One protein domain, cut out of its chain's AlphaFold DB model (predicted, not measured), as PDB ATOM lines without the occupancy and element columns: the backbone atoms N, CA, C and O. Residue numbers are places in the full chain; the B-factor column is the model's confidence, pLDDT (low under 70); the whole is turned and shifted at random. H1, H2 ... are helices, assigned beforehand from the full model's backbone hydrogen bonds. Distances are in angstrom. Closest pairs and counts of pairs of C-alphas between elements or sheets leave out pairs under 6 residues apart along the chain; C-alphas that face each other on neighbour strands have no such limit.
ATOM      1  N   ALA A   2     368.684 333.356 408.463       47.19
ATOM      2  CA  ALA A   2     367.369 332.981 408.985       47.19
ATOM      3  C   ALA A   2     366.561 334.233 409.371       47.19
ATOM      4  O   ALA A   2     367.160 335.242 409.760       47.19
ATOM      5  N   ASN A   3     365.230 334.165 409.266       51.94
ATOM      6  CA  ASN A   3     364.354 335.215 409.777       51.94
ATOM      7  C   ASN A   3     364.745 335.529 411.236       51.94
ATOM      8  O   ASN A   3     364.862 334.615 412.053       51.94
ATOM      9  N   GLN A   4     364.994 336.803 411.559       52.66
ATOM     10  CA  GLN A   4     365.418 337.199 412.908       52.66
ATOM     11  C   GLN A   4     364.351 336.922 413.970       52.66
ATOM     12  O   GLN A   4     364.693 336.746 415.135       52.66
ATOM     13  N   ASP A   5     363.088 336.834 413.561       47.25
ATOM     14  CA  ASP A   5     362.003 336.447 414.449       47.25
ATOM     15  C   ASP A   5     361.852 334.908 414.539       47.25
ATOM     16  O   ASP A   5     361.315 334.416 415.527       47.25
ATOM     17  N   TYR A   6     362.333 334.139 413.540       51.03
ATOM     18  CA  TYR A   6     362.155 332.674 413.435       51.03
ATOM     19  C   TYR A   6     363.415 331.979 412.900       51.03
ATOM     20  O   TYR A   6     363.581 331.811 411.683       51.03
ATOM     21  N   PRO A   7     364.311 331.527 413.794       50.22
ATOM     22  CA  PRO A   7     365.506 330.792 413.408       50.22
ATOM     23  C   PRO A   7     365.129 329.493 412.674       50.22
ATOM     24  O   PRO A   7     364.582 328.577 413.276       50.22
ATOM     25  N   GLY A   8     365.419 329.410 411.372       44.91
ATOM     26  CA  GLY A   8     365.211 328.209 410.548       44.91
ATOM     27  C   GLY A   8     364.209 328.360 409.401       44.91
ATOM     28  O   GLY A   8     364.204 327.514 408.514       44.91
ATOM     29  N   VAL A   9     363.427 329.445 409.361       48.66
ATOM     30  CA  VAL A   9     362.487 329.715 408.261       48.66
ATOM     31  C   VAL A   9     362.970 330.900 407.438       48.66
ATOM     32  O   VAL A   9     363.318 331.959 407.970       48.66
ATOM     33  N   CYS A  10     362.989 330.718 406.120       53.19
ATOM     34  CA  CYS A  10     363.305 331.778 405.184       53.19
ATOM     35  C   CYS A  10     362.026 332.461 404.711       53.19
ATOM     36  O   CYS A  10     361.379 331.969 403.797       53.19
ATOM     37  N   MET A  11     361.626 333.557 405.358       54.47
ATOM     38  CA  MET A  11     360.444 334.324 404.930       54.47
ATOM     39  C   MET A  11     360.823 335.469 403.976       54.47
ATOM     40  O   MET A  11     360.150 335.705 402.983       54.47
ATOM     41  N   ALA A  12     361.986 336.075 404.203       52.19
ATOM     42  CA  ALA A  12     362.777 336.802 403.220       52.19
ATOM     43  C   ALA A  12     364.219 336.812 403.746       52.19
ATOM     44  O   ALA A  12     364.589 337.603 404.613       52.19
ATOM     45  N   CYS A  13     365.027 335.837 403.328       54.78
ATOM     46  CA  CYS A  13     366.427 335.786 403.741       54.78
ATOM     47  C   CYS A  13     367.263 336.625 402.809       54.78
ATOM     48  O   CYS A  13     367.063 336.579 401.602       54.78
ATOM     49  N   THR A  14     368.295 337.254 403.348       53.72
ATOM     50  CA  THR A  14     369.364 337.784 402.512       53.72
ATOM     51  C   THR A  14     370.499 336.772 402.422       53.72
ATOM     52  O   THR A  14     370.882 336.181 403.444       53.72
ATOM     53  N   THR A  15     370.966 336.473 401.209       59.16
ATOM     54  CA  THR A  15     372.165 335.648 400.993       59.16
ATOM     55  C   THR A  15     373.408 336.401 401.472       59.16
ATOM     56  O   THR A  15     373.350 337.596 401.780       59.16
ATOM     57  N   ASP A  16     374.552 335.718 401.530       56.72
ATOM     58  CA  ASP A  16     375.838 336.376 401.809       56.72
ATOM     59  C   ASP A  16     376.225 337.391 400.710       56.72
ATOM     60  O   ASP A  16     377.068 338.257 400.929       56.72
ATOM     61  N   GLU A  17     375.538 337.343 399.567       55.62
ATOM     62  CA  GLU A  17     375.668 338.246 398.418       55.62
ATOM     63  C   GLU A  17     374.644 339.399 398.445       55.62
ATOM     64  O   GLU A  17     374.533 340.148 397.480       55.62
ATOM     65  N   CYS A  18     373.912 339.586 399.553       51.34
ATOM     66  CA  CYS A  18     372.879 340.623 399.713       51.34
ATOM     67  C   CYS A  18     371.669 340.486 398.765       51.34
ATOM     68  O   CYS A  18     370.963 341.461 398.512       51.34
ATOM     69  N   GLU A  19     371.378 339.280 398.276       56.28
ATOM     70  CA  GLU A  19     370.164 339.017 397.498       56.28
ATOM     71  C   GLU A  19     369.015 338.585 398.410       56.28
ATOM     72  O   GLU A  19     369.204 337.746 399.292       56.28
ATOM     73  N   VAL A  20     367.813 339.125 398.192       55.28
ATOM     74  CA  VAL A  20     366.603 338.687 398.902       55.28
ATOM     75  C   VAL A  20     366.072 337.415 398.241       55.28
ATOM     76  O   VAL A  20     365.634 337.435 397.093       55.28
ATOM     77  N   VAL A  21     366.101 336.306 398.975       60.00
ATOM     78  CA  VAL A  21     365.582 335.007 398.536       60.00
ATOM     79  C   VAL A  21     364.078 334.947 398.775       60.00
ATOM     80  O   VAL A  21     363.587 335.413 399.807       60.00
ATOM     81  N   ALA A  22     363.362 334.348 397.823       53.62
ATOM     82  CA  ALA A  22     361.924 334.140 397.916       53.62
ATOM     83  C   ALA A  22     361.541 333.359 399.195       53.62
ATOM     84  O   ALA A  22     362.258 332.426 399.571       53.62
ATOM     85  N   PRO A  23     360.414 333.714 399.843       59.50
ATOM     86  CA  PRO A  23     359.917 333.002 401.011       59.50
ATOM     87  C   PRO A  23     359.692 331.514 400.739       59.50
ATOM     88  O   PRO A  23     359.215 331.135 399.665       59.50
ATOM     89  N   ASP A  24     359.877 330.686 401.766       65.75
ATOM     90  CA  ASP A  24     359.148 329.426 401.862       65.75
ATOM     91  C   ASP A  24     357.660 329.741 402.085       65.75
ATOM     92  O   ASP A  24     357.192 329.987 403.199       65.75
ATOM     93  N   VAL A  25     356.918 329.763 400.978       66.81
ATOM     94  CA  VAL A  25     355.492 330.100 400.941       66.81
ATOM     95  C   VAL A  25     354.665 329.176 401.840       66.81
ATOM     96  O   VAL A  25     353.667 329.617 402.410       66.81
ATOM     97  N   ALA A  26     355.056 327.905 401.991       67.31
ATOM     98  CA  ALA A  26     354.331 326.963 402.838       67.31
ATOM     99  C   ALA A  26     354.506 327.319 404.319       67.31
ATOM    100  O   ALA A  26     353.513 327.424 405.037       67.31
ATOM    101  N   ALA A  27     355.739 327.608 404.739       65.62
ATOM    102  CA  ALA A  27     356.035 328.009 406.111       65.62
ATOM    103  C   ALA A  27     355.411 329.370 406.480       65.62
ATOM    104  O   ALA A  27     354.924 329.547 407.598       65.62
ATOM    105  N   VAL A  28     355.365 330.331 405.546       65.88
ATOM    106  CA  VAL A  28     354.699 331.622 405.801       65.88
ATOM    107  C   VAL A  28     353.189 331.446 405.958       65.88
ATOM    108  O   VAL A  28     352.603 332.010 406.882       65.88
ATOM    109  N   ARG A  29     352.553 330.645 405.096       69.56
ATOM    110  CA  ARG A  29     351.115 330.352 405.199       69.56
ATOM    111  C   ARG A  29     350.783 329.641 406.502       69.56
ATOM    112  O   ARG A  29     349.859 330.051 407.193       69.56
ATOM    113  N   GLU A  30     351.566 328.628 406.861       68.44
ATOM    114  CA  GLU A  30     351.432 327.920 408.132       68.44
ATOM    115  C   GLU A  30     351.513 328.891 409.318       68.44
ATOM    116  O   GLU A  30     350.663 328.875 410.207       68.44
ATOM    117  N   ARG A  31     352.462 329.829 409.294       68.81
ATOM    118  CA  ARG A  31     352.588 330.825 410.356       68.81
ATOM    119  C   ARG A  31     351.410 331.789 410.424       68.81
ATOM    120  O   ARG A  31     350.897 331.996 411.512       68.81
ATOM    121  N   VAL A  32     350.965 332.383 409.316       69.62
ATOM    122  CA  VAL A  32     349.817 333.316 409.345       69.62
ATOM    123  C   VAL A  32     348.553 332.623 409.876       69.62
ATOM    124  O   VAL A  32     347.725 333.264 410.525       69.62
ATOM    125  N   LEU A  33     348.435 331.309 409.658       71.25
ATOM    126  CA  LEU A  33     347.351 330.485 410.191       71.25
ATOM    127  C   LEU A  33     347.465 330.230 411.705       71.25
ATOM    128  O   LEU A  33     346.438 330.235 412.386       71.25
ATOM    129  N   TYR A  34     348.670 330.007 412.244       72.31
ATOM    130  CA  TYR A  34     348.874 329.626 413.655       72.31
ATOM    131  C   TYR A  34     349.317 330.768 414.582       72.31
ATOM    132  O   TYR A  34     349.113 330.695 415.794       72.31
ATOM    133  N   GLU A  35     349.863 331.847 414.032       72.19
ATOM    134  CA  GLU A  35     350.284 333.054 414.734       72.19
ATOM    135  C   GLU A  35     349.576 334.271 414.127       72.19
ATOM    136  O   GLU A  35     350.009 334.818 413.108       72.19
ATOM    137  N   PRO A  36     348.465 334.723 414.733       71.62
ATOM    138  CA  PRO A  36     347.673 335.791 414.152       71.62
ATOM    139  C   PRO A  36     348.469 337.098 414.081       71.62
ATOM    140  O   PRO A  36     349.090 337.528 415.053       71.62
ATOM    141  N   ILE A  37     348.383 337.780 412.936       81.00
ATOM    142  CA  ILE A  37     348.953 339.118 412.743       81.00
ATOM    143  C   ILE A  37     348.271 340.091 413.718       81.00
ATOM    144  O   ILE A  37     347.043 340.234 413.719       81.00
ATOM    145  N   THR A  38     349.061 340.778 414.544       83.31
ATOM    146  CA  THR A  38     348.574 341.698 415.585       83.31
ATOM    147  C   THR A  38     348.959 343.159 415.315       83.31
ATOM    148  O   THR A  38     349.711 343.469 414.389       83.31
ATOM    149  N   GLY A  39     348.405 344.080 416.115       88.69
ATOM    150  CA  GLY A  39     348.713 345.512 416.051       88.69
ATOM    151  C   GLY A  39     348.267 346.191 414.751       88.69
ATOM    152  O   GLY A  39     347.386 345.705 414.041       88.69
ATOM    153  N   TYR A  40     348.890 347.332 414.430       90.12
ATOM    154  CA  TYR A  40     348.572 348.086 413.211       90.12
ATOM    155  C   TYR A  40     349.011 347.358 411.928       90.12
ATOM    156  O   TYR A  40     348.452 347.599 410.860       90.12
ATOM    157  N   THR A  41     349.933 346.394 412.032       89.81
ATOM    158  CA  THR A  41     350.331 345.515 410.922       89.81
ATOM    159  C   THR A  41     349.129 344.809 410.307       89.81
ATOM    160  O   THR A  41     349.015 344.760 409.088       89.81
ATOM    161  N   LYS A  42     348.167 344.350 411.119       91.25
ATOM    162  CA  LYS A  42     346.935 343.733 410.604       91.25
ATOM    163  C   LYS A  42     346.163 344.674 409.674       91.25
ATOM    164  O   LYS A  42     345.672 344.242 408.635       91.25
ATOM    165  N   ASN A  43     346.090 345.961 410.019       93.69
ATOM    166  CA  ASN A  43     345.442 346.958 409.171       93.69
ATOM    167  C   ASN A  43     346.222 347.169 407.873       93.69
ATOM    168  O   ASN A  43     345.596 347.253 406.822       93.69
ATOM    169  N   ILE A  44     347.556 347.213 407.918       93.12
ATOM    170  CA  ILE A  44     348.384 347.318 406.706       93.12
ATOM    171  C   ILE A  44     348.094 346.144 405.766       93.12
ATOM    172  O   ILE A  44     347.744 346.370 404.612       93.12
ATOM    173  N   ILE A  45     348.149 344.902 406.260       93.31
ATOM    174  CA  ILE A  45     347.935 343.708 405.426       93.31
ATOM    175  C   ILE A  45     346.519 343.669 404.842       93.31
ATOM    176  O   ILE A  45     346.346 343.423 403.646       93.31
ATOM    177  N   ASN A  46     345.500 343.977 405.648       92.50
ATOM    178  CA  ASN A  46     344.120 344.037 405.169       92.50
ATOM    179  C   ASN A  46     343.934 345.112 404.085       92.50
ATOM    180  O   ASN A  46     343.255 344.866 403.087       92.50
ATOM    181  N   ASN A  47     344.544 346.288 404.257       94.19
ATOM    182  CA  ASN A  47     344.461 347.365 403.273       94.19
ATOM    183  C   ASN A  47     345.232 347.032 401.993       94.19
ATOM    184  O   ASN A  47     344.712 347.298 400.918       94.19
ATOM    185  N   LEU A  48     346.406 346.398 402.077       93.81
ATOM    186  CA  LEU A  48     347.134 345.913 400.897       93.81
ATOM    187  C   LEU A  48     346.285 344.918 400.100       93.81
ATOM    188  O   LEU A  48     346.110 345.085 398.895       93.81
ATOM    189  N   THR A  49     345.691 343.943 400.792       92.62
ATOM    190  CA  THR A  49     344.808 342.936 400.182       92.62
ATOM    191  C   THR A  49     343.595 343.588 399.509       92.62
ATOM    192  O   THR A  49     343.241 343.243 398.388       92.62
ATOM    193  N   THR A  50     342.976 344.574 400.166       93.62
ATOM    194  CA  THR A  50     341.786 345.267 399.644       93.62
ATOM    195  C   THR A  50     342.114 346.214 398.487       93.62
ATOM    196  O   THR A  50     341.330 346.327 397.551       93.62
ATOM    197  N   ALA A  51     343.250 346.913 398.544       94.88
ATOM    198  CA  ALA A  51     343.640 347.905 397.546       94.88
ATOM    199  C   ALA A  51     344.188 347.272 396.260       94.88
ATOM    200  O   ALA A  51     344.069 347.866 395.191       94.88
ATOM    201  N   MET A  52     344.790 346.082 396.354       94.31
ATOM    202  CA  MET A  52     345.376 345.369 395.214       94.31
ATOM    203  C   MET A  52     344.928 343.897 395.175       94.31
ATOM    204  O   MET A  52     345.772 343.000 395.243       94.31
ATOM    205  N   PRO A  53     343.618 343.618 395.039       91.94
ATOM    206  CA  PRO A  53     343.080 342.258 395.132       91.94
ATOM    207  C   PRO A  53     343.539 341.341 393.986       91.94
ATOM    208  O   PRO A  53     343.602 340.125 394.150       91.94
ATOM    209  N   ASP A  54     343.910 341.915 392.838       94.19
ATOM    210  CA  ASP A  54     344.461 341.164 391.703       94.19
ATOM    211  C   ASP A  54     345.894 340.665 391.966       94.19
ATOM    212  O   ASP A  54     346.334 339.682 391.362       94.19
ATOM    213  N   ILE A  55     346.618 341.332 392.873       91.25
ATOM    214  CA  ILE A  55     348.001 341.008 393.247       91.25
ATOM    215  C   ILE A  55     348.018 340.149 394.511       91.25
ATOM    216  O   ILE A  55     348.626 339.080 394.533       91.25
ATOM    217  N   PHE A  56     347.323 340.599 395.555       92.12
ATOM    218  CA  PHE A  56     347.249 339.931 396.846       92.12
ATOM    219  C   PHE A  56     345.906 339.220 396.976       92.12
ATOM    220  O   PHE A  56     344.907 339.799 397.396       92.12
ATOM    221  N   LYS A  57     345.884 337.938 396.609       89.25
ATOM    222  CA  LYS A  57     344.652 337.134 396.593       89.25
ATOM    223  C   LYS A  57     344.145 336.793 397.992       89.25
ATOM    224  O   LYS A  57     342.985 336.421 398.155       89.25
ATOM    225  N   ASN A  58     345.027 336.852 398.981       86.94
ATOM    226  CA  ASN A  58     344.751 336.541 400.372       86.94
ATOM    227  C   ASN A  58     345.714 337.314 401.293       86.94
ATOM    228  O   ASN A  58     346.643 337.991 400.843       86.94
ATOM    229  N   VAL A  59     345.452 337.219 402.595       86.81
ATOM    230  CA  VAL A  59     346.195 337.925 403.649       86.81
ATOM    231  C   VAL A  59     347.639 337.428 403.723       86.81
ATOM    232  O   VAL A  59     348.546 338.209 404.001       86.81
ATOM    233  N   GLU A  60     347.867 336.146 403.447       84.88
ATOM    234  CA  GLU A  60     349.179 335.508 403.462       84.88
ATOM    235  C   GLU A  60     350.098 336.085 402.379       84.88
ATOM    236  O   GLU A  60     351.256 336.397 402.654       84.88
ATOM    237  N   ASP A  61     349.574 336.292 401.170       84.88
ATOM    238  CA  ASP A  61     350.311 336.863 400.043       84.88
ATOM    239  C   ASP A  61     350.699 338.329 400.323       84.88
ATOM    240  O   ASP A  61     351.845 338.727 400.098       84.88
ATOM    241  N   ALA A  62     349.785 339.123 400.893       89.69
ATOM    242  CA  ALA A  62     350.088 340.489 401.330       89.69
ATOM    243  C   ALA A  62     351.098 340.522 402.491       89.69
ATOM    244  O   ALA A  62     351.977 341.387 402.533       89.69
ATOM    245  N   TYR A  63     351.009 339.572 403.424       86.62
ATOM    246  CA  TYR A  63     351.949 339.463 404.535       86.62
ATOM    247  C   TYR A  63     353.359 339.091 404.067       86.62
ATOM    248  O   TYR A  63     354.319 339.693 404.543       86.62
ATOM    249  N   MET A  64     353.499 338.185 403.093       83.06
ATOM    250  CA  MET A  64     354.797 337.861 402.484       83.06
ATOM    251  C   MET A  64     355.473 339.098 401.886       83.06
ATOM    252  O   MET A  64     356.666 339.313 402.094       83.06
ATOM    253  N   ALA A  65     354.717 339.942 401.181       85.94
ATOM    254  CA  ALA A  65     355.259 341.178 400.621       85.94
ATOM    255  C   ALA A  65     355.703 342.163 401.714       85.94
ATOM    256  O   ALA A  65     356.779 342.753 401.621       85.94
ATOM    257  N   PHE A  66     354.908 342.314 402.774       87.88
ATOM    258  CA  PHE A  66     355.282 343.144 403.917       87.88
ATOM    259  C   PHE A  66     356.541 342.622 404.633       87.88
ATOM    260  O   PHE A  66     357.423 343.404 404.989       87.88
ATOM    261  N   ASP A  67     356.662 341.306 404.807       81.69
ATOM    262  CA  ASP A  67     357.835 340.687 405.429       81.69
ATOM    263  C   ASP A  67     359.103 340.860 404.575       81.69
ATOM    264  O   ASP A  67     360.178 341.154 405.103       81.69
ATOM    265  N   ALA A  68     358.975 340.816 403.246       81.19
ATOM    266  CA  ALA A  68     360.075 341.135 402.339       81.19
ATOM    267  C   ALA A  68     360.592 342.574 402.527       81.19
ATOM    268  O   ALA A  68     361.806 342.790 402.556       81.19
ATOM    269  N   VAL A  69     359.705 343.555 402.741       86.88
ATOM    270  CA  VAL A  69     360.111 344.939 403.059       86.88
ATOM    271  C   VAL A  69     360.914 344.988 404.362       86.88
ATOM    272  O   VAL A  69     361.967 345.628 404.413       86.88
ATOM    273  N   LYS A  70     360.474 344.271 405.406       84.06
ATOM    274  CA  LYS A  70     361.226 344.165 406.667       84.06
ATOM    275  C   LYS A  70     362.627 343.589 406.440       84.06
ATOM    276  O   LYS A  70     363.592 344.117 406.996       84.06
ATOM    277  N   ALA A  71     362.758 342.540 405.633       77.31
ATOM    278  CA  ALA A  71     364.053 341.929 405.342       77.31
ATOM    279  C   ALA A  71     365.006 342.872 404.596       77.31
ATOM    280  O   ALA A  71     366.189 342.927 404.934       77.31
ATOM    281  N   VAL A  72     364.497 343.660 403.643       82.12
ATOM    282  CA  VAL A  72     365.282 344.693 402.945       82.12
ATOM    283  C   VAL A  72     365.825 345.728 403.935       82.12
ATOM    284  O   VAL A  72     367.018 346.035 403.907       82.12
ATOM    285  N   ILE A  73     364.987 346.212 404.858       86.75
ATOM    286  CA  ILE A  73     365.419 347.154 405.903       86.75
ATOM    287  C   ILE A  73     366.492 346.516 406.793       86.75
ATOM    288  O   ILE A  73     367.546 347.108 407.024       86.75
ATOM    289  N   ALA A  74     366.257 345.291 407.269       83.06
ATOM    290  CA  ALA A  74     367.197 344.581 408.130       83.06
ATOM    291  C   ALA A  74     368.559 344.359 407.452       83.06
ATOM    292  O   ALA A  74     369.599 344.488 408.103       83.06
ATOM    293  N   MET A  75     368.566 344.063 406.150       82.06
ATOM    294  CA  MET A  75     369.789 343.905 405.365       82.06
ATOM    295  C   MET A  75     370.596 345.198 405.291       82.06
ATOM    296  O   MET A  75     371.776 345.182 405.638       82.06
ATOM    297  N   GLY A  76     369.972 346.309 404.891       83.12
ATOM    298  CA  GLY A  76     370.673 347.590 404.809       83.12
ATOM    299  C   GLY A  76     371.246 348.009 406.167       83.12
ATOM    300  O   GLY A  76     372.422 348.355 406.279       83.12
ATOM    301  N   LEU A  77     370.471 347.846 407.245       87.12
ATOM    302  CA  LEU A  77     370.937 348.148 408.602       87.12
ATOM    303  C   LEU A  77     372.108 347.262 409.049       87.12
ATOM    304  O   LEU A  77     373.041 347.751 409.693       87.12
ATOM    305  N   LYS A  78     372.100 345.967 408.703       82.94
ATOM    306  CA  LYS A  78     373.217 345.052 408.988       82.94
ATOM    307  C   LYS A  78     374.502 345.513 408.299       82.94
ATOM    308  O   LYS A  78     375.566 345.465 408.919       82.94
ATOM    309  N   ASN A  79     374.387 345.998 407.067       80.06
ATOM    310  CA  ASN A  79     375.503 346.517 406.278       80.06
ATOM    311  C   ASN A  79     375.969 347.912 406.724       80.06
ATOM    312  O   ASN A  79     376.957 348.415 406.200       80.06
ATOM    313  N   ARG A  80     375.328 348.498 407.749       85.06
ATOM    314  CA  ARG A  80     375.556 349.873 408.232       85.06
ATOM    315  C   ARG A  80     375.189 350.946 407.208       85.06
ATOM    316  O   ARG A  80     375.634 352.084 407.346       85.06
ATOM    317  N   ASP A  81     374.336 350.601 406.251       87.62
ATOM    318  CA  ASP A  81     373.761 351.562 405.326       87.62
ATOM    319  C   ASP A  81     372.660 352.380 406.011       87.62
ATOM    320  O   ASP A  81     372.007 351.939 406.964       87.62
ATOM    321  N   ASN A  82     372.431 353.581 405.484       91.88
ATOM    322  CA  ASN A  82     371.228 354.345 405.782       91.88
ATOM    323  C   ASN A  82     370.125 353.873 404.833       91.88
ATOM    324  O   ASN A  82     370.215 354.095 403.625       91.88
TER     325      ASN A  82
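This is residues 2 to 82 of the 116 residues of an uncharacterized protein of Desulfohalobium retbaense (strain ATCC 49708 / DSM 5692 / JCM 16813 / HR100) (UniProt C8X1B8). One long helix, H3, is the spine of the domain; two shorter helices, H1 and H2, cross its first part from different sides, and the unnamed stretch of residues 2 to 24 folds back as a loop beside its later part. The printed part has 81 residues with three named helices in the order H1, H2, H3 and no named strand; its class is all helix. It is compact, with a radius of gyration of the C-alphas of 13.0 A, and spans 34 by 26 by 24 A.

H3, residues 59 to 78, is the longest helix, 28.5 A from C-alpha 59 at (346.195, 337.925, 403.649) to C-alpha 78 at (373.217, 345.052, 408.988). H2, residues 39 to 51, measures 19.3 A. H1, residues 25 to 34, begins with C-alpha 25 at (355.492, 330.100, 400.941) and measures 14.3 A.

H3 touches H2 with residues 59 to 66 alone, and H2 touches H3 with residues 45 to 49 alone. Their closest C-alphas, those of Ile 45 and Ala 62, are 5.6 A apart, and the helices run opposite ways at a steep tilt of 60 degrees. H3 touches H1 with residues 60 to 64 alone; the closest C-alphas, those of Arg 29 and Glu 60, are 5.8 A apart. H1 and H3 are only just about perpendicular, at 72 degrees. H1 and H2 are apart. Every O i to N i+4 pair is within hydrogen-bond range in H1 and H3, and 8 of 9 are in H2. Residues 13 to 14 pair with residues 20 to 21, antiparallel, in a short pairing.

The C-alphas of Asp 54 and Arg 80, the two farthest apart, are 36.3 A apart. The printed part has no cut. The link from H1 to H2 is tight, with 4 residues, and that from H2 to H3 is short, with 7. The mean pLDDT of the printed part is 75.4, and residues 2 to 32 are under 70.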